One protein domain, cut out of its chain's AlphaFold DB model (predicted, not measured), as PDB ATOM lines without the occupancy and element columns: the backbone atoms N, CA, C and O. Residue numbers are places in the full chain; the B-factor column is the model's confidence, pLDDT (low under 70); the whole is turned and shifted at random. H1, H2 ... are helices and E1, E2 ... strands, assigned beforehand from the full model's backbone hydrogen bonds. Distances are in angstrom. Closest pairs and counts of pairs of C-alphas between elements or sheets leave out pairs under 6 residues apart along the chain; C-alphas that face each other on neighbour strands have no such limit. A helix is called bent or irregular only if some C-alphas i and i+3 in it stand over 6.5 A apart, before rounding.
ATOM      1  N   PHE A   5     153.408 129.715 169.848       90.75
ATOM      2  CA  PHE A   5     152.044 129.183 169.862       90.75
ATOM      3  C   PHE A   5     152.026 127.810 170.544       90.75
ATOM      4  O   PHE A   5     152.839 126.938 170.234       90.75
ATOM      5  N   THR A   6     151.096 127.609 171.471       91.56
ATOM      6  CA  THR A   6     150.898 126.362 172.217       91.56
ATOM      7  C   THR A   6     149.473 125.843 172.020       91.56
ATOM      8  O   THR A   6     148.612 126.534 171.481       91.56
ATOM      9  N   HIS A   7     149.190 124.631 172.502       87.69
ATOM     10  CA  HIS A   7     147.836 124.067 172.456       87.69
ATOM     11  C   HIS A   7     146.809 124.867 173.274       87.69
ATOM     12  O   HIS A   7     145.614 124.748 173.024       87.69
ATOM     13  N   PHE A   8     147.257 125.658 174.255       85.19
ATOM     14  CA  PHE A   8     146.377 126.365 175.190       85.19
ATOM     15  C   PHE A   8     146.380 127.887 175.012       85.19
ATOM     16  O   PHE A   8     145.625 128.567 175.702       85.19
ATOM     17  N   GLY A   9     147.207 128.427 174.115       87.88
ATOM     18  CA  GLY A   9     147.389 129.869 173.960       87.88
ATOM     19  C   GLY A   9     148.713 130.216 173.289       87.88
ATOM     20  O   GLY A   9     149.281 129.406 172.556       87.88
ATOM     21  N   ILE A  10     149.225 131.407 173.561       90.12
ATOM     22  CA  ILE A  10     150.589 131.804 173.209       90.12
ATOM     23  C   ILE A  10     151.522 131.476 174.397       90.12
ATOM     24  O   ILE A  10     151.151 130.734 175.300       90.12
ATOM     25  N   SER A  11     152.799 131.836 174.336       89.56
ATOM     26  CA  SER A  11     153.770 131.703 175.429       89.56
ATOM     27  C   SER A  11     155.073 132.407 175.040       89.56
ATOM     28  O   SER A  11     155.180 133.015 173.974       89.56
ATOM     29  N   GLY A  12     156.095 132.297 175.886       88.88
ATOM     30  CA  GLY A  12     157.422 132.859 175.653       88.88
ATOM     31  C   GLY A  12     157.605 134.272 176.223       88.88
ATOM     32  O   GLY A  12     156.688 134.845 176.822       88.88
ATOM     33  N   PRO A  13     158.814 134.848 176.087       90.88
ATOM     34  CA  PRO A  13     159.166 136.114 176.729       90.88
ATOM     35  C   PRO A  13     158.263 137.297 176.360       90.88
ATOM     36  O   PRO A  13     157.998 138.140 177.220       90.88
ATOM     37  N   ALA A  14     157.793 137.379 175.108       89.62
ATOM     38  CA  ALA A  14     156.868 138.430 174.680       89.62
ATOM     39  C   ALA A  14     155.526 138.325 175.425       89.62
ATOM     40  O   ALA A  14     155.095 139.275 176.080       89.62
ATOM     41  N   THR A  15     154.929 137.136 175.421       87.62
ATOM     42  CA  THR A  15     153.661 136.841 176.091       87.62
ATOM     43  C   THR A  15     153.713 137.079 177.597       87.62
ATOM     44  O   THR A  15     152.821 137.715 178.163       87.62
ATOM     45  N   LEU A  16     154.792 136.644 178.259       87.94
ATOM     46  CA  LEU A  16     154.967 136.852 179.697       87.94
ATOM     47  C   LEU A  16     154.986 138.341 180.062       87.94
ATOM     48  O   LEU A  16     154.411 138.724 181.081       87.94
ATOM     49  N   ARG A  17     155.573 139.202 179.221       87.81
ATOM     50  CA  ARG A  17     155.544 140.661 179.431       87.81
ATOM     51  C   ARG A  17     154.148 141.247 179.246       87.81
ATOM     52  O   ARG A  17     153.766 142.133 180.009       87.81
ATOM     53  N   CYS A  18     153.384 140.743 178.280       88.62
ATOM     54  CA  CYS A  18     152.010 141.175 178.022       88.62
ATOM     55  C   CYS A  18     151.014 140.711 179.103       88.62
ATOM     56  O   CYS A  18     149.959 141.321 179.267       88.62
ATOM     57  N   SER A  19     151.355 139.685 179.886       87.38
ATOM     58  CA  SER A  19     150.413 139.005 180.779       87.38
ATOM     59  C   SER A  19     149.702 139.881 181.804       87.38
ATOM     60  O   SER A  19     148.475 139.863 181.925       87.38
ATOM     61  N   GLN A  20     150.467 140.713 182.502       88.62
ATOM     62  CA  GLN A  20     149.929 141.641 183.489       88.62
ATOM     63  C   GLN A  20     148.997 142.685 182.866       88.62
ATOM     64  O   GLN A  20     148.102 143.189 183.545       88.62
ATOM     65  N   PHE A  21     149.210 143.035 181.594       90.31
ATOM     66  CA  PHE A  21     148.382 144.007 180.890       90.31
ATOM     67  C   PHE A  21     147.050 143.380 180.511       90.31
ATOM     68  O   PHE A  21     146.022 143.987 180.781       90.31
ATOM     69  N   VAL A  22     147.051 142.135 180.024       90.00
ATOM     70  CA  VAL A  22     145.812 141.392 179.746       90.00
ATOM     71  C   VAL A  22     144.931 141.325 180.992       90.00
ATOM     72  O   VAL A  22     143.761 141.689 180.932       90.00
ATOM     73  N   TYR A  23     145.493 140.959 182.146       89.38
ATOM     74  CA  TYR A  23     144.731 140.902 183.399       89.38
ATOM     75  C   TYR A  23     144.138 142.260 183.813       89.38
ATOM     76  O   TYR A  23     143.002 142.342 184.288       89.38
ATOM     77  N   LYS A  24     144.904 143.346 183.647       90.50
ATOM     78  CA  LYS A  24     144.423 144.706 183.930       90.50
ATOM     79  C   LYS A  24     143.297 145.100 182.975       90.50
ATOM     80  O   LYS A  24     142.267 145.589 183.430       90.50
ATOM     81  N   GLU A  25     143.458 144.818 181.687       92.31
ATOM     82  CA  GLU A  25     142.460 145.124 180.666       92.31
ATOM     83  C   GLU A  25     141.165 144.333 180.865       92.31
ATOM     84  O   GLU A  25     140.089 144.918 180.770       92.31
ATOM     85  N   GLN A  26     141.233 143.057 181.262       92.56
ATOM     86  CA  GLN A  26     140.042 142.263 181.602       92.56
ATOM     87  C   GLN A  26     139.201 142.929 182.697       92.56
ATOM     88  O   GLN A  26     137.972 143.009 182.597       92.56
ATOM     89  N   LYS A  27     139.859 143.459 183.737       92.12
ATOM     90  CA  LYS A  27     139.184 144.189 184.818       92.12
ATOM     91  C   LYS A  27     138.607 145.519 184.348       92.12
ATOM     92  O   LYS A  27     137.460 145.819 184.674       92.12
ATOM     93  N   ASN A  28     139.385 146.295 183.594       94.06
ATOM     94  CA  ASN A  28     138.987 147.619 183.114       94.06
ATOM     95  C   ASN A  28     137.778 147.533 182.172       94.06
ATOM     96  O   ASN A  28     136.800 148.261 182.337       94.06
ATOM     97  N   GLN A  29     137.832 146.603 181.220       93.69
ATOM     98  CA  GLN A  29     136.817 146.412 180.187       93.69
ATOM     99  C   GLN A  29     135.646 145.532 180.653       93.69
ATOM    100  O   GLN A  29     134.660 145.391 179.934       93.69
ATOM    101  N   LYS A  30     135.736 144.938 181.853       93.44
ATOM    102  CA  LYS A  30     134.744 144.000 182.412       93.44
ATOM    103  C   LYS A  30     134.411 142.854 181.445       93.44
ATOM    104  O   LYS A  30     133.261 142.435 181.334       93.44
ATOM    105  N   THR A  31     135.429 142.342 180.757       93.06
ATOM    106  CA  THR A  31     135.326 141.241 179.792       93.06
ATOM    107  C   THR A  31     136.419 140.216 180.047       93.06
ATOM    108  O   THR A  31     137.513 140.550 180.492       93.06
ATOM    109  N   GLN A  32     136.126 138.953 179.751       89.88
ATOM    110  CA  GLN A  32     137.125 137.886 179.810       89.88
ATOM    111  C   GLN A  32     138.037 137.892 178.580       89.88
ATOM    112  O   GLN A  32     139.182 137.476 178.686       89.88
ATOM    113  N   HIS A  33     137.567 138.373 177.427       92.00
ATOM    114  CA  HIS A  33     138.317 138.298 176.172       92.00
ATOM    115  C   HIS A  33     138.971 139.634 175.838       92.00
ATOM    116  O   HIS A  33     138.262 140.620 175.639       92.00
ATOM    117  N   ILE A  34     140.296 139.641 175.716       93.69
ATOM    118  CA  ILE A  34     141.098 140.813 175.352       93.69
ATOM    119  C   ILE A  34     141.690 140.620 173.964       93.69
ATOM    120  O   ILE A  34     142.194 139.540 173.660       93.69
ATOM    121  N   SER A  35     141.610 141.660 173.131       93.44
ATOM    122  CA  SER A  35     142.275 141.665 171.829       93.44
ATOM    123  C   SER A  35     143.778 141.859 172.012       93.44
ATOM    124  O   SER A  35     144.213 142.732 172.766       93.44
ATOM    125  N   MET A  36     144.560 141.038 171.327       93.00
ATOM    126  CA  MET A  36     146.005 141.160 171.186       93.00
ATOM    127  C   MET A  36     146.350 141.172 169.704       93.00
ATOM    128  O   MET A  36     145.660 140.541 168.911       93.00
ATOM    129  N   ALA A  37     147.434 141.858 169.353       94.69
ATOM    130  CA  ALA A  37     147.947 141.904 167.993       94.69
ATOM    131  C   ALA A  37     149.412 141.460 167.954       94.69
ATOM    132  O   ALA A  37     150.182 141.773 168.867       94.69
ATOM    133  N   ILE A  38     149.793 140.753 166.891       94.94
ATOM    134  CA  ILE A  38     151.185 140.423 166.575       94.94
ATOM    135  C   ILE A  38     151.630 141.254 165.377       94.94
ATOM    136  O   ILE A  38     151.060 141.155 164.293       94.94
ATOM    137  N   ASP A  39     152.699 142.018 165.583       96.69
ATOM    138  CA  ASP A  39     153.511 142.567 164.504       96.69
ATOM    139  C   ASP A  39     154.693 141.622 164.269       96.69
ATOM    140  O   ASP A  39     155.610 141.533 165.092       96.69
ATOM    141  N   ALA A  40     154.643 140.873 163.171       95.94
ATOM    142  CA  ALA A  40     155.659 139.889 162.820       95.94
ATOM    143  C   ALA A  40     156.933 140.526 162.235       95.94
ATOM    144  O   ALA A  40     157.983 139.886 162.224       95.94
ATOM    145  N   PHE A  41     156.862 141.786 161.790       97.12
ATOM    146  CA  PHE A  41     157.981 142.522 161.192       97.12
ATOM    147  C   PHE A  41     158.121 143.908 161.834       97.12
ATOM    148  O   PHE A  41     157.953 144.920 161.148       97.12
ATOM    149  N   PRO A  42     158.434 143.997 163.140       95.94
ATOM    150  CA  PRO A  42     158.435 145.267 163.873       95.94
ATOM    151  C   PRO A  42     159.448 146.287 163.333       95.94
ATOM    152  O   PRO A  42     159.243 147.489 163.473       95.94
ATOM    153  N   GLU A  43     160.504 145.818 162.666       97.25
ATOM    154  CA  GLU A  43     161.557 146.658 162.082       97.25
ATOM    155  C   GLU A  43     161.160 147.302 160.740       97.25
ATOM    156  O   GLU A  43     161.854 148.193 160.251       97.25
ATOM    157  N   LEU A  44     160.057 146.858 160.126       98.12
ATOM    158  CA  LEU A  44     159.571 147.357 158.839       98.12
ATOM    159  C   LEU A  44     158.213 148.027 159.015       98.12
ATOM    160  O   LEU A  44     157.301 147.461 159.610       98.12
ATOM    161  N   ASN A  45     158.021 149.212 158.442       98.19
ATOM    162  CA  ASN A  45     156.677 149.769 158.302       98.19
ATOM    163  C   ASN A  45     155.895 149.065 157.167       98.19
ATOM    164  O   ASN A  45     156.448 148.256 156.422       98.19
ATOM    165  N   HIS A  46     154.602 149.374 157.029       98.25
ATOM    166  CA  HIS A  46     153.720 148.741 156.037       98.25
ATOM    167  C   HIS A  46     154.245 148.875 154.598       98.25
ATOM    168  O   HIS A  46     154.270 147.892 153.861       98.25
ATOM    169  N   GLU A  47     154.709 150.064 154.208       98.06
ATOM    170  CA  GLU A  47     155.236 150.311 152.861       98.06
ATOM    171  C   GLU A  47     156.540 149.544 152.614       98.06
ATOM    172  O   GLU A  47     156.703 148.920 151.568       98.06
ATOM    173  N   GLN A  48     157.447 149.523 153.594       98.56
ATOM    174  CA  GLN A  48     158.700 148.769 153.508       98.56
ATOM    175  C   GLN A  48     158.448 147.264 153.391       98.56
ATOM    176  O   GLN A  48     159.054 146.605 152.548       98.56
ATOM    177  N   LEU A  49     157.528 146.717 154.195       98.56
ATOM    178  CA  LEU A  49     157.164 145.303 154.122       98.56
ATOM    179  C   LEU A  49     156.507 144.971 152.779       98.56
ATOM    180  O   LEU A  49     156.864 143.980 152.146       98.56
ATOM    181  N   LYS A  50     155.595 145.823 152.304       98.44
ATOM    182  CA  LYS A  50     154.957 145.665 150.996       98.44
ATOM    183  C   LYS A  50     155.982 145.657 149.864       98.44
ATOM    184  O   LYS A  50     155.925 144.784 148.998       98.44
ATOM    185  N   GLN A  51     156.927 146.596 149.874       98.31
ATOM    186  CA  GLN A  51     158.020 146.646 148.901       98.31
ATOM    187  C   GLN A  51     158.890 145.389 148.965       98.31
ATOM    188  O   GLN A  51     159.195 144.810 147.924       98.31
ATOM    189  N   HIS A  52     159.229 144.926 150.170       98.12
ATOM    190  CA  HIS A  52     160.012 143.710 150.361       98.12
ATOM    191  C   HIS A  52     159.307 142.474 149.783       98.12
ATOM    192  O   HIS A  52     159.890 141.761 148.969       98.12
ATOM    193  N   ILE A  53     158.026 142.272 150.112       97.56
ATOM    194  CA  ILE A  53     157.209 141.175 149.571       97.56
ATOM    195  C   ILE A  53     157.102 141.278 148.045       97.56
ATOM    196  O   ILE A  53     157.265 140.285 147.342       97.56
ATOM    197  N   THR A  54     156.883 142.483 147.515       96.88
ATOM    198  CA  THR A  54     156.781 142.709 146.065       96.88
ATOM    199  C   THR A  54     158.083 142.348 145.348       96.88
ATOM    200  O   THR A  54     158.036 141.751 144.273       96.88
ATOM    201  N   SER A  55     159.238 142.655 145.949       97.12
ATOM    202  CA  SER A  55     160.551 142.261 145.422       97.12
ATOM    203  C   SER A  55     160.677 140.741 145.339       97.12
ATOM    204  O   SER A  55     160.955 140.221 144.265       97.12
ATOM    205  N   LEU A  56     160.368 140.020 146.424       96.75
ATOM    206  CA  LEU A  56     160.442 138.550 146.464       96.75
ATOM    207  C   LEU A  56     159.555 137.883 145.398       96.75
ATOM    208  O   LEU A  56     159.959 136.920 144.739       96.75
ATOM    209  N   LEU A  57     158.344 138.414 145.198       95.19
ATOM    210  CA  LEU A  57     157.417 137.939 144.167       95.19
ATOM    211  C   LEU A  57     157.929 138.225 142.747       95.19
ATOM    212  O   LEU A  57     157.733 137.406 141.850       95.19
ATOM    213  N   SER A  58     158.588 139.368 142.545       93.56
ATOM    214  CA  SER A  58     159.123 139.789 141.243       93.56
ATOM    215  C   SER A  58     160.403 139.045 140.858       93.56
ATOM    216  O   SER A  58     160.643 138.829 139.674       93.56
ATOM    217  N   ASP A  59     161.191 138.608 141.841       95.31
ATOM    218  CA  ASP A  59     162.399 137.801 141.626       95.31
ATOM    219  C   ASP A  59     162.066 136.364 141.184       95.31
ATOM    220  O   ASP A  59     162.911 135.655 140.632       95.31
ATOM    221  N   THR A  60     160.831 135.907 141.426       92.25
ATOM    222  CA  THR A  60     160.379 134.542 141.124       92.25
ATOM    223  C   THR A  60     158.952 134.491 140.546       92.25
ATOM    224  O   THR A  60     158.086 133.818 141.107       92.25
ATOM    225  N   PRO A  61     158.681 135.152 139.405       87.00
ATOM    226  CA  PRO A  61     157.318 135.388 138.921       87.00
ATOM    227  C   PRO A  61     156.565 134.108 138.517       87.00
ATOM    228  O   PRO A  61     155.354 134.014 138.704       87.00
ATOM    229  N   ASP A  62     157.288 133.093 138.039       90.69
ATOM    230  CA  ASP A  62     156.711 131.807 137.622       90.69
ATOM    231  C   ASP A  62     156.441 130.847 138.794       90.69
ATOM    232  O   ASP A  62     155.895 129.758 138.604       90.69
ATOM    233  N   LYS A  63     156.846 131.209 140.020       93.88
ATOM    234  CA  LYS A  63     156.607 130.387 141.207       93.88
ATOM    235  C   LYS A  63     155.257 130.722 141.836       93.88
ATOM    236  O   LYS A  63     154.743 131.836 141.764       93.88
ATOM    237  N   ILE A  64     154.699 129.721 142.506       95.69
ATOM    238  CA  ILE A  64     153.573 129.920 143.416       95.69
ATOM    239  C   ILE A  64     154.015 130.747 144.630       95.69
ATOM    240  O   ILE A  64     155.154 130.623 145.091       95.69
ATOM    241  N   ILE A  65     153.105 131.554 145.174       94.88
ATOM    242  CA  ILE A  65     153.382 132.562 146.205       94.88
ATOM    243  C   ILE A  65     154.079 131.958 147.426       94.88
ATOM    244  O   ILE A  65     155.049 132.539 147.909       94.88
ATOM    245  N   LYS A  66     153.662 130.769 147.894       94.81
ATOM    246  CA  LYS A  66     154.297 130.125 149.059       94.81
ATOM    247  C   LYS A  66     155.796 129.867 148.856       94.81
ATOM    248  O   LYS A  66     156.577 130.000 149.791       94.81
ATOM    249  N   ASN A  67     156.201 129.559 147.622       95.81
ATOM    250  CA  ASN A  67     157.599 129.307 147.275       95.81
ATOM    251  C   ASN A  67     158.378 130.606 147.057       95.81
ATOM    252  O   ASN A  67     159.566 130.655 147.366       95.81
ATOM    253  N   SER A  68     157.734 131.645 146.521       95.81
ATOM    254  CA  SER A  68     158.341 132.973 146.375       95.81
ATOM    255  C   SER A  68     158.608 133.637 147.725       95.81
ATOM    256  O   SER A  68     159.617 134.312 147.886       95.81
ATOM    257  N   LEU A  69     157.727 133.419 148.706       95.88
ATOM    258  CA  LEU A  69     157.837 133.974 150.059       95.88
ATOM    259  C   LEU A  69     158.536 133.027 151.049       95.88
ATOM    260  O   LEU A  69     158.542 133.281 152.255       95.88
ATOM    261  N   HIS A  70     159.129 131.932 150.567       93.44
ATOM    262  CA  HIS A  70     159.853 130.998 151.420       93.44
ATOM    263  C   HIS A  70     161.013 131.702 152.144       93.44
ATOM    264  O   HIS A  70     161.787 132.436 151.533       93.44
ATOM    265  N   GLY A  71     161.137 131.471 153.453       93.25
ATOM    266  CA  GLY A  71     162.157 132.103 154.296       93.25
ATOM    267  C   GLY A  71     161.814 133.514 154.790       93.25
ATOM    268  O   GLY A  71     162.571 134.057 155.589       93.25
ATOM    269  N   LEU A  72     160.677 134.093 154.378       96.25
ATOM    270  CA  LEU A  72     160.193 135.375 154.909       96.25
ATOM    271  C   LEU A  72     159.778 135.260 156.387       96.25
ATOM    272  O   LEU A  72     160.036 136.159 157.183       96.25
ATOM    273  N   ILE A  73     159.109 134.161 156.738       95.81
ATOM    274  CA  ILE A  73     158.627 133.825 158.083       95.81
ATOM    275  C   ILE A  73     158.440 132.305 158.189       95.81
ATOM    276  O   ILE A  73     158.534 131.597 157.185       95.81
ATOM    277  N   GLU A  74     158.160 131.801 159.393       95.12
ATOM    278  CA  GLU A  74     157.833 130.393 159.614       95.12
ATOM    279  C   GLU A  74     156.710 129.916 158.688       95.12
ATOM    280  O   GLU A  74     155.623 130.499 158.643       95.12
ATOM    281  N   GLU A  75     156.960 128.821 157.968       94.88
ATOM    282  CA  GLU A  75     156.124 128.371 156.848       94.88
ATOM    283  C   GLU A  75     154.661 128.158 157.248       94.88
ATOM    284  O   GLU A  75     153.748 128.581 156.544       94.88
ATOM    285  N   ARG A  76     154.412 127.571 158.424       95.31
ATOM    286  CA  ARG A  76     153.040 127.352 158.911       95.31
ATOM    287  C   ARG A  76     152.290 128.661 159.144       95.31
ATOM    288  O   ARG A  76     151.087 128.715 158.914       95.31
ATOM    289  N   TYR A  77     152.989 129.699 159.600       95.69
ATOM    290  CA  TYR A  77     152.395 131.016 159.810       95.69
ATOM    291  C   TYR A  77     152.161 131.731 158.478       95.69
ATOM    292  O   TYR A  77     151.112 132.340 158.299       95.69
ATOM    293  N   LEU A  78     153.082 131.595 157.517       96.88
ATOM    294  CA  LEU A  78     152.884 132.085 156.151       96.88
ATOM    295  C   LEU A  78     151.630 131.475 155.515       96.88
ATOM    296  O   LEU A  78     150.776 132.221 155.048       96.88
ATOM    297  N   LEU A  79     151.497 130.144 155.522       96.25
ATOM    298  CA  LEU A  79     150.337 129.459 154.941       96.25
ATOM    299  C   LEU A  79     149.030 129.886 155.611       96.25
ATOM    300  O   LEU A  79     148.063 130.197 154.919       96.25
ATOM    301  N   PHE A  80     149.030 129.987 156.943       96.19
ATOM    302  CA  PHE A  80     147.889 130.512 157.688       96.19
ATOM    303  C   PHE A  80     147.526 131.940 157.247       96.19
ATOM    304  O   PHE A  80     146.358 132.223 157.004       96.19
ATOM    305  N   MET A  81     148.506 132.832 157.073       96.94
ATOM    306  CA  MET A  81     148.243 134.202 156.612       96.94
ATOM    307  C   MET A  81     147.758 134.271 155.166       96.94
ATOM    308  O   MET A  81     146.895 135.088 154.860       96.94
ATOM    309  N   LEU A  82     148.257 133.414 154.272       96.12
ATOM    310  CA  LEU A  82     147.736 133.330 152.904       96.12
ATOM    311  C   LEU A  82     146.261 132.907 152.903       96.12
ATOM    312  O   LEU A  82     145.446 133.545 152.237       96.12
ATOM    313  N   GLU A  83     145.902 131.910 153.713       96.00
ATOM    314  CA  GLU A  83     144.514 131.471 153.878       96.00
ATOM    315  C   GLU A  83     143.622 132.603 154.411       96.00
ATOM    316  O   GLU A  83     142.573 132.883 153.828       96.00
ATOM    317  N   GLN A  84     144.057 133.315 155.461       94.19
ATOM    318  CA  GLN A  84     143.308 134.453 156.011       94.19
ATOM    319  C   GLN A  84     143.159 135.612 155.004       94.19
ATOM    320  O   GLN A  84     142.147 136.310 155.026       94.19
ATOM    321  N   ALA A  85     144.118 135.792 154.086       94.12
ATOM    322  CA  ALA A  85     144.058 136.790 153.012       94.12
ATOM    323  C   ALA A  85     143.179 136.347 151.826       94.12
ATOM    324  O   ALA A  85     143.053 137.086 150.847       94.12
ATOM    325  N   GLY A  86     142.619 135.132 151.856       93.69
ATOM    326  CA  GLY A  86     141.909 134.556 150.715       93.69
ATOM    327  C   GLY A  86     142.821 134.328 149.505       93.69
ATOM    328  O   GLY A  86     142.403 134.544 148.366       93.69
ATOM    329  N   ILE A  87     144.082 133.956 149.739       95.50
ATOM    330  CA  ILE A  87     145.070 133.629 148.707       95.50
ATOM    331  C   ILE A  87     145.265 132.111 148.699       95.50
ATOM    332  O   ILE A  87     145.729 131.539 149.684       95.50
ATOM    333  N   ASP A  88     144.950 131.452 147.580       94.19
ATOM    334  CA  ASP A  88     145.281 130.033 147.411       94.19
ATOM    335  C   ASP A  88     146.806 129.872 147.390       94.19
ATOM    336  O   ASP A  88     147.509 130.613 146.698       94.19
ATOM    337  N   GLU A  89     147.336 128.903 148.131       89.25
ATOM    338  CA  GLU A  89     148.778 128.691 148.260       89.25
ATOM    339  C   GLU A  89     149.485 128.340 146.931       89.25
ATOM    340  O   GLU A  89     150.705 128.493 146.815       89.25
ATOM    341  N   ASN A  90     148.721 127.912 145.918       92.12
ATOM    342  CA  ASN A  90     149.170 127.616 144.556       92.12
ATOM    343  C   ASN A  90     148.976 128.797 143.587       92.12
ATOM    344  O   ASN A  90     149.284 128.678 142.401       92.12
ATOM    345  N   THR A  91     148.480 129.939 144.067       92.75
ATOM    346  CA  THR A  91     148.392 131.184 143.291       92.75
ATOM    347  C   THR A  91     149.797 131.619 142.877       92.75
ATOM    348  O   THR A  91     150.724 131.571 143.683       92.75
ATOM    349  N   THR A  92     149.978 132.060 141.632       93.75
ATOM    350  CA  THR A  92     151.224 132.699 141.169       93.75
ATOM    351  C   THR A  92     151.158 134.212 141.350       93.75
ATOM    352  O   THR A  92     150.069 134.780 141.441       93.75
ATOM    353  N   SER A  93     152.304 134.898 141.364       89.44
ATOM    354  CA  SER A  93     152.349 136.357 141.578       89.44
ATOM    355  C   SER A  93     151.484 137.146 140.581       89.44
ATOM    356  O   SER A  93     150.872 138.142 140.956       89.44
ATOM    357  N   HIS A  94     151.343 136.659 139.344       90.38
ATOM    358  CA  HIS A  94     150.486 137.249 138.309       90.38
ATOM    359  C   HIS A  94     148.987 137.265 138.644       90.38
ATOM    360  O   HIS A  94     148.249 138.084 138.099       90.38
ATOM    361  N   HIS A  95     148.534 136.367 139.518       92.12
ATOM    362  CA  HIS A  95     147.135 136.249 139.930       92.12
ATOM    363  C   HIS A  95     146.876 136.861 141.314       92.12
ATOM    364  O   HIS A  95     145.746 136.823 141.797       92.12
ATOM    365  N   LEU A  96     147.899 137.443 141.949       94.19
ATOM    366  CA  LEU A  96     147.756 138.147 143.217       94.19
ATOM    367  C   LEU A  96     147.219 139.559 142.975       94.19
ATOM    368  O   LEU A  96     147.859 140.382 142.317       94.19
ATOM    369  N   SER A  97     146.056 139.874 143.539       94.94
ATOM    370  CA  SER A  97     145.539 141.242 143.488       94.94
ATOM    371  C   SER A  97     146.287 142.170 144.453       94.94
ATOM    372  O   SER A  97     146.756 141.762 145.517       94.94
ATOM    373  N   ASN A  98     146.322 143.467 144.133       95.00
ATOM    374  CA  ASN A  98     146.858 144.485 145.044       95.00
ATOM    375  C   ASN A  98     146.132 144.508 146.398       95.00
ATOM    376  O   ASN A  98     146.751 144.822 147.412       95.00
ATOM    377  N   GLN A  99     144.834 144.186 146.416       96.12
ATOM    378  CA  GLN A  99     144.051 144.117 147.646       96.12
ATOM    379  C   GLN A  99     144.537 142.969 148.535       96.12
ATOM    380  O   GLN A  99     144.901 143.216 149.677       96.12
ATOM    381  N   GLN A 100     144.666 141.759 147.982       96.56
ATOM    382  CA  GLN A 100     145.208 140.603 148.706       96.56
ATOM    383  C   GLN A 100     146.627 140.856 149.233       96.56
ATOM    384  O   GLN A 100     146.942 140.480 150.357       96.56
ATOM    385  N   LEU A 101     147.479 141.532 148.454       96.75
ATOM    386  CA  LEU A 101     148.811 141.925 148.919       96.75
ATOM    387  C   LEU A 101     148.741 142.898 150.107       96.75
ATOM    388  O   LEU A 101     149.475 142.730 151.078       96.75
ATOM    389  N   ASN A 102     147.872 143.909 150.044       97.00
ATOM    390  CA  ASN A 102     147.683 144.845 151.154       97.00
ATOM    391  C   ASN A 102     147.143 144.132 152.401       97.00
ATOM    392  O   ASN A 102     147.624 144.394 153.500       97.00
ATOM    393  N   ASP A 103     146.189 143.216 152.237       97.12
ATOM    394  CA  ASP A 103     145.606 142.450 153.340       97.12
ATOM    395  C   ASP A 103     146.653 141.544 153.997       97.12
ATOM    396  O   ASP A 103     146.783 141.539 155.221       97.12
ATOM    397  N   LEU A 104     147.485 140.872 153.195       97.62
ATOM    398  CA  LEU A 104     148.611 140.080 153.688       97.62
ATOM    399  C   LEU A 104     149.605 140.933 154.497       97.62
ATOM    400  O   LEU A 104     150.013 140.540 155.589       97.62
ATOM    401  N   VAL A 105     149.965 142.120 153.994       98.12
ATOM    402  CA  VAL A 105     150.843 143.068 154.703       98.12
ATOM    403  C   VAL A 105     150.211 143.516 156.022       98.12
ATOM    404  O   VAL A 105     150.881 143.483 157.053       98.12
ATOM    405  N   ASN A 106     148.932 143.894 156.015       97.62
ATOM    406  CA  ASN A 106     148.219 144.337 157.214       97.62
ATOM    407  C   ASN A 106     148.184 143.240 158.285       97.62
ATOM    408  O   ASN A 106     148.457 143.511 159.453       97.62
ATOM    409  N   MET A 107     147.925 141.991 157.895       97.06
ATOM    410  CA  MET A 107     147.938 140.871 158.834       97.06
ATOM    411  C   MET A 107     149.333 140.586 159.386       97.06
ATOM    412  O   MET A 107     149.476 140.332 160.577       97.06
ATOM    413  N   PHE A 108     150.387 140.688 158.577       97.81
ATOM    414  CA  PHE A 108     151.748 140.566 159.100       97.81
ATOM    415  C   PHE A 108     152.128 141.689 160.071       97.81
ATOM    416  O   PHE A 108     152.936 141.464 160.971       97.81
ATOM    417  N   LYS A 109     151.553 142.883 159.909       97.88
ATOM    418  CA  LYS A 109     151.806 144.044 160.769       97.88
ATOM    419  C   LYS A 109     150.911 144.114 162.006       97.88
ATOM    420  O   LYS A 109     151.234 144.861 162.928       97.88
ATOM    421  N   GLY A 110     149.819 143.360 162.045       96.50
ATOM    422  CA  GLY A 110     148.840 143.446 163.121       96.50
ATOM    423  C   GLY A 110     147.843 142.301 163.106       96.50
ATOM    424  O   GLY A 110     146.641 142.536 163.050       96.50
ATOM    425  N   PHE A 111     148.321 141.059 163.154       96.19
ATOM    426  CA  PHE A 111     147.432 139.905 163.254       96.19
ATOM    427  C   PHE A 111     146.734 139.911 164.615       96.19
ATOM    428  O   PHE A 111     147.381 139.699 165.644       96.19
ATOM    429  N   GLU A 112     145.426 140.165 164.611       94.69
ATOM    430  CA  GLU A 112     144.612 140.255 165.819       94.69
ATOM    431  C   GLU A 112     143.986 138.916 166.219       94.69
ATOM    432  O   GLU A 112     143.430 138.179 165.404       94.69
ATOM    433  N   PHE A 113     144.013 138.625 167.516       92.75
ATOM    434  CA  PHE A 113     143.384 137.453 168.116       92.75
ATOM    435  C   PHE A 113     142.947 137.759 169.550       92.75
ATOM    436  O   PHE A 113     143.411 138.705 170.186       92.75
ATOM    437  N   LYS A 114     142.022 136.955 170.081       92.88
ATOM    438  CA  LYS A 114     141.492 137.136 171.438       92.88
ATOM    439  C   LYS A 114     142.138 136.166 172.418       92.88
ATOM    440  O   LYS A 114     142.207 134.971 172.148       92.88
ATOM    441  N   VAL A 115     142.510 136.669 173.592       91.56
ATOM    442  CA  VAL A 115     143.003 135.872 174.726       91.56
ATOM    443  C   VAL A 115     142.059 135.978 175.920       91.56
ATOM    444  O   VAL A 115     141.391 136.998 176.092       91.56
ATOM    445  N   ASN A 116     142.005 134.940 176.759       87.81
ATOM    446  CA  ASN A 116     141.110 134.876 177.923       87.81
ATOM    447  C   ASN A 116     141.817 134.698 179.285       87.81
ATOM    448  O   ASN A 116     141.154 134.617 180.315       87.81
TER     449      ASN A 116
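This is residues 5 to 116 of the 120 residues of the protein "NAD(FAD)-utilizing dehydrogenase" of Staphylococcus aureus (UniProt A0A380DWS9). A loose body of four helices, H2 to H5, makes one end of an elongated shape; from it a narrow two-stranded ribbon, E1 and E2, reaches to the kinked helix H1 at the other end. H5 packs on H2 and H4, and E2 follows it in the chain with 0 residues between them. The printed part has 112 residues, with five named helices and two named strands in the order H1 E1 H2 H3 H4 H5 E2 along the chain; its class is mostly helix, and E1 and E2 make an antiparallel sheet of 2 strands. It is only just loose, close to compact, with a radius of gyration of the C-alphas of 16.3 A, and spans 51 by 28 by 24 A.

H1, residues 13 to 29, begins at C-alpha 13 (159.166, 136.114, 176.729) and measures 24.8 A; it is only just irregular, C-alphas 17 and 20 being 7.0 A apart, with a kink of 35 degrees near residue 21. E1 is residues 34 to 38, 13.4 A. H2 is residues 46 to 59, 20.1 A; H3, residues 65 to 68, 5.0 A; H4, residues 75 to 84, 14.2 A; H5, residues 98 to 110, 18.2 A. E2, residues 111 to 115, 12.9 A, ends at C-alpha 115 (143.003, 135.872, 174.726).

The closest C-alphas of H1 and E1, Val 22 and Ile 34, are 6.5 A apart. E1 and E2 are antiparallel at 146 degrees, with N 36 and O 113 at 2.8 A. H2, with residues 46 to 50 alone, touches H5 at a steep tilt of 55 degrees, opposite ways; the closest C-alphas, Lys 50 and Val 105, are 6.1 A apart. H2, with residues 56 to 59 alone, touches H3, closest at the C-alphas of Leu 57 and Ser 68, 5.5 A. H5, with residues 104 to 108 alone, touches H4 at a steep tilt of 57 degrees, opposite ways, closest at the C-alphas of Met 81 and Leu 104, 6.6 A. H1 and H5 are apart. Every O i to N i+4 pair is within hydrogen-bond range in H2, H4 and H5, and 11 of 13 in H1; H3 is too short for such a pair.

The C-alphas farthest apart, Lys 27 and Asp 62, are 51.8 A apart. The printed part has no cut; the link H4 to H5, 13 residues, is long. Residues 12 to 17, of which 13 to 17 belong to H1, stand free. No printed residue is under 70 in pLDDT.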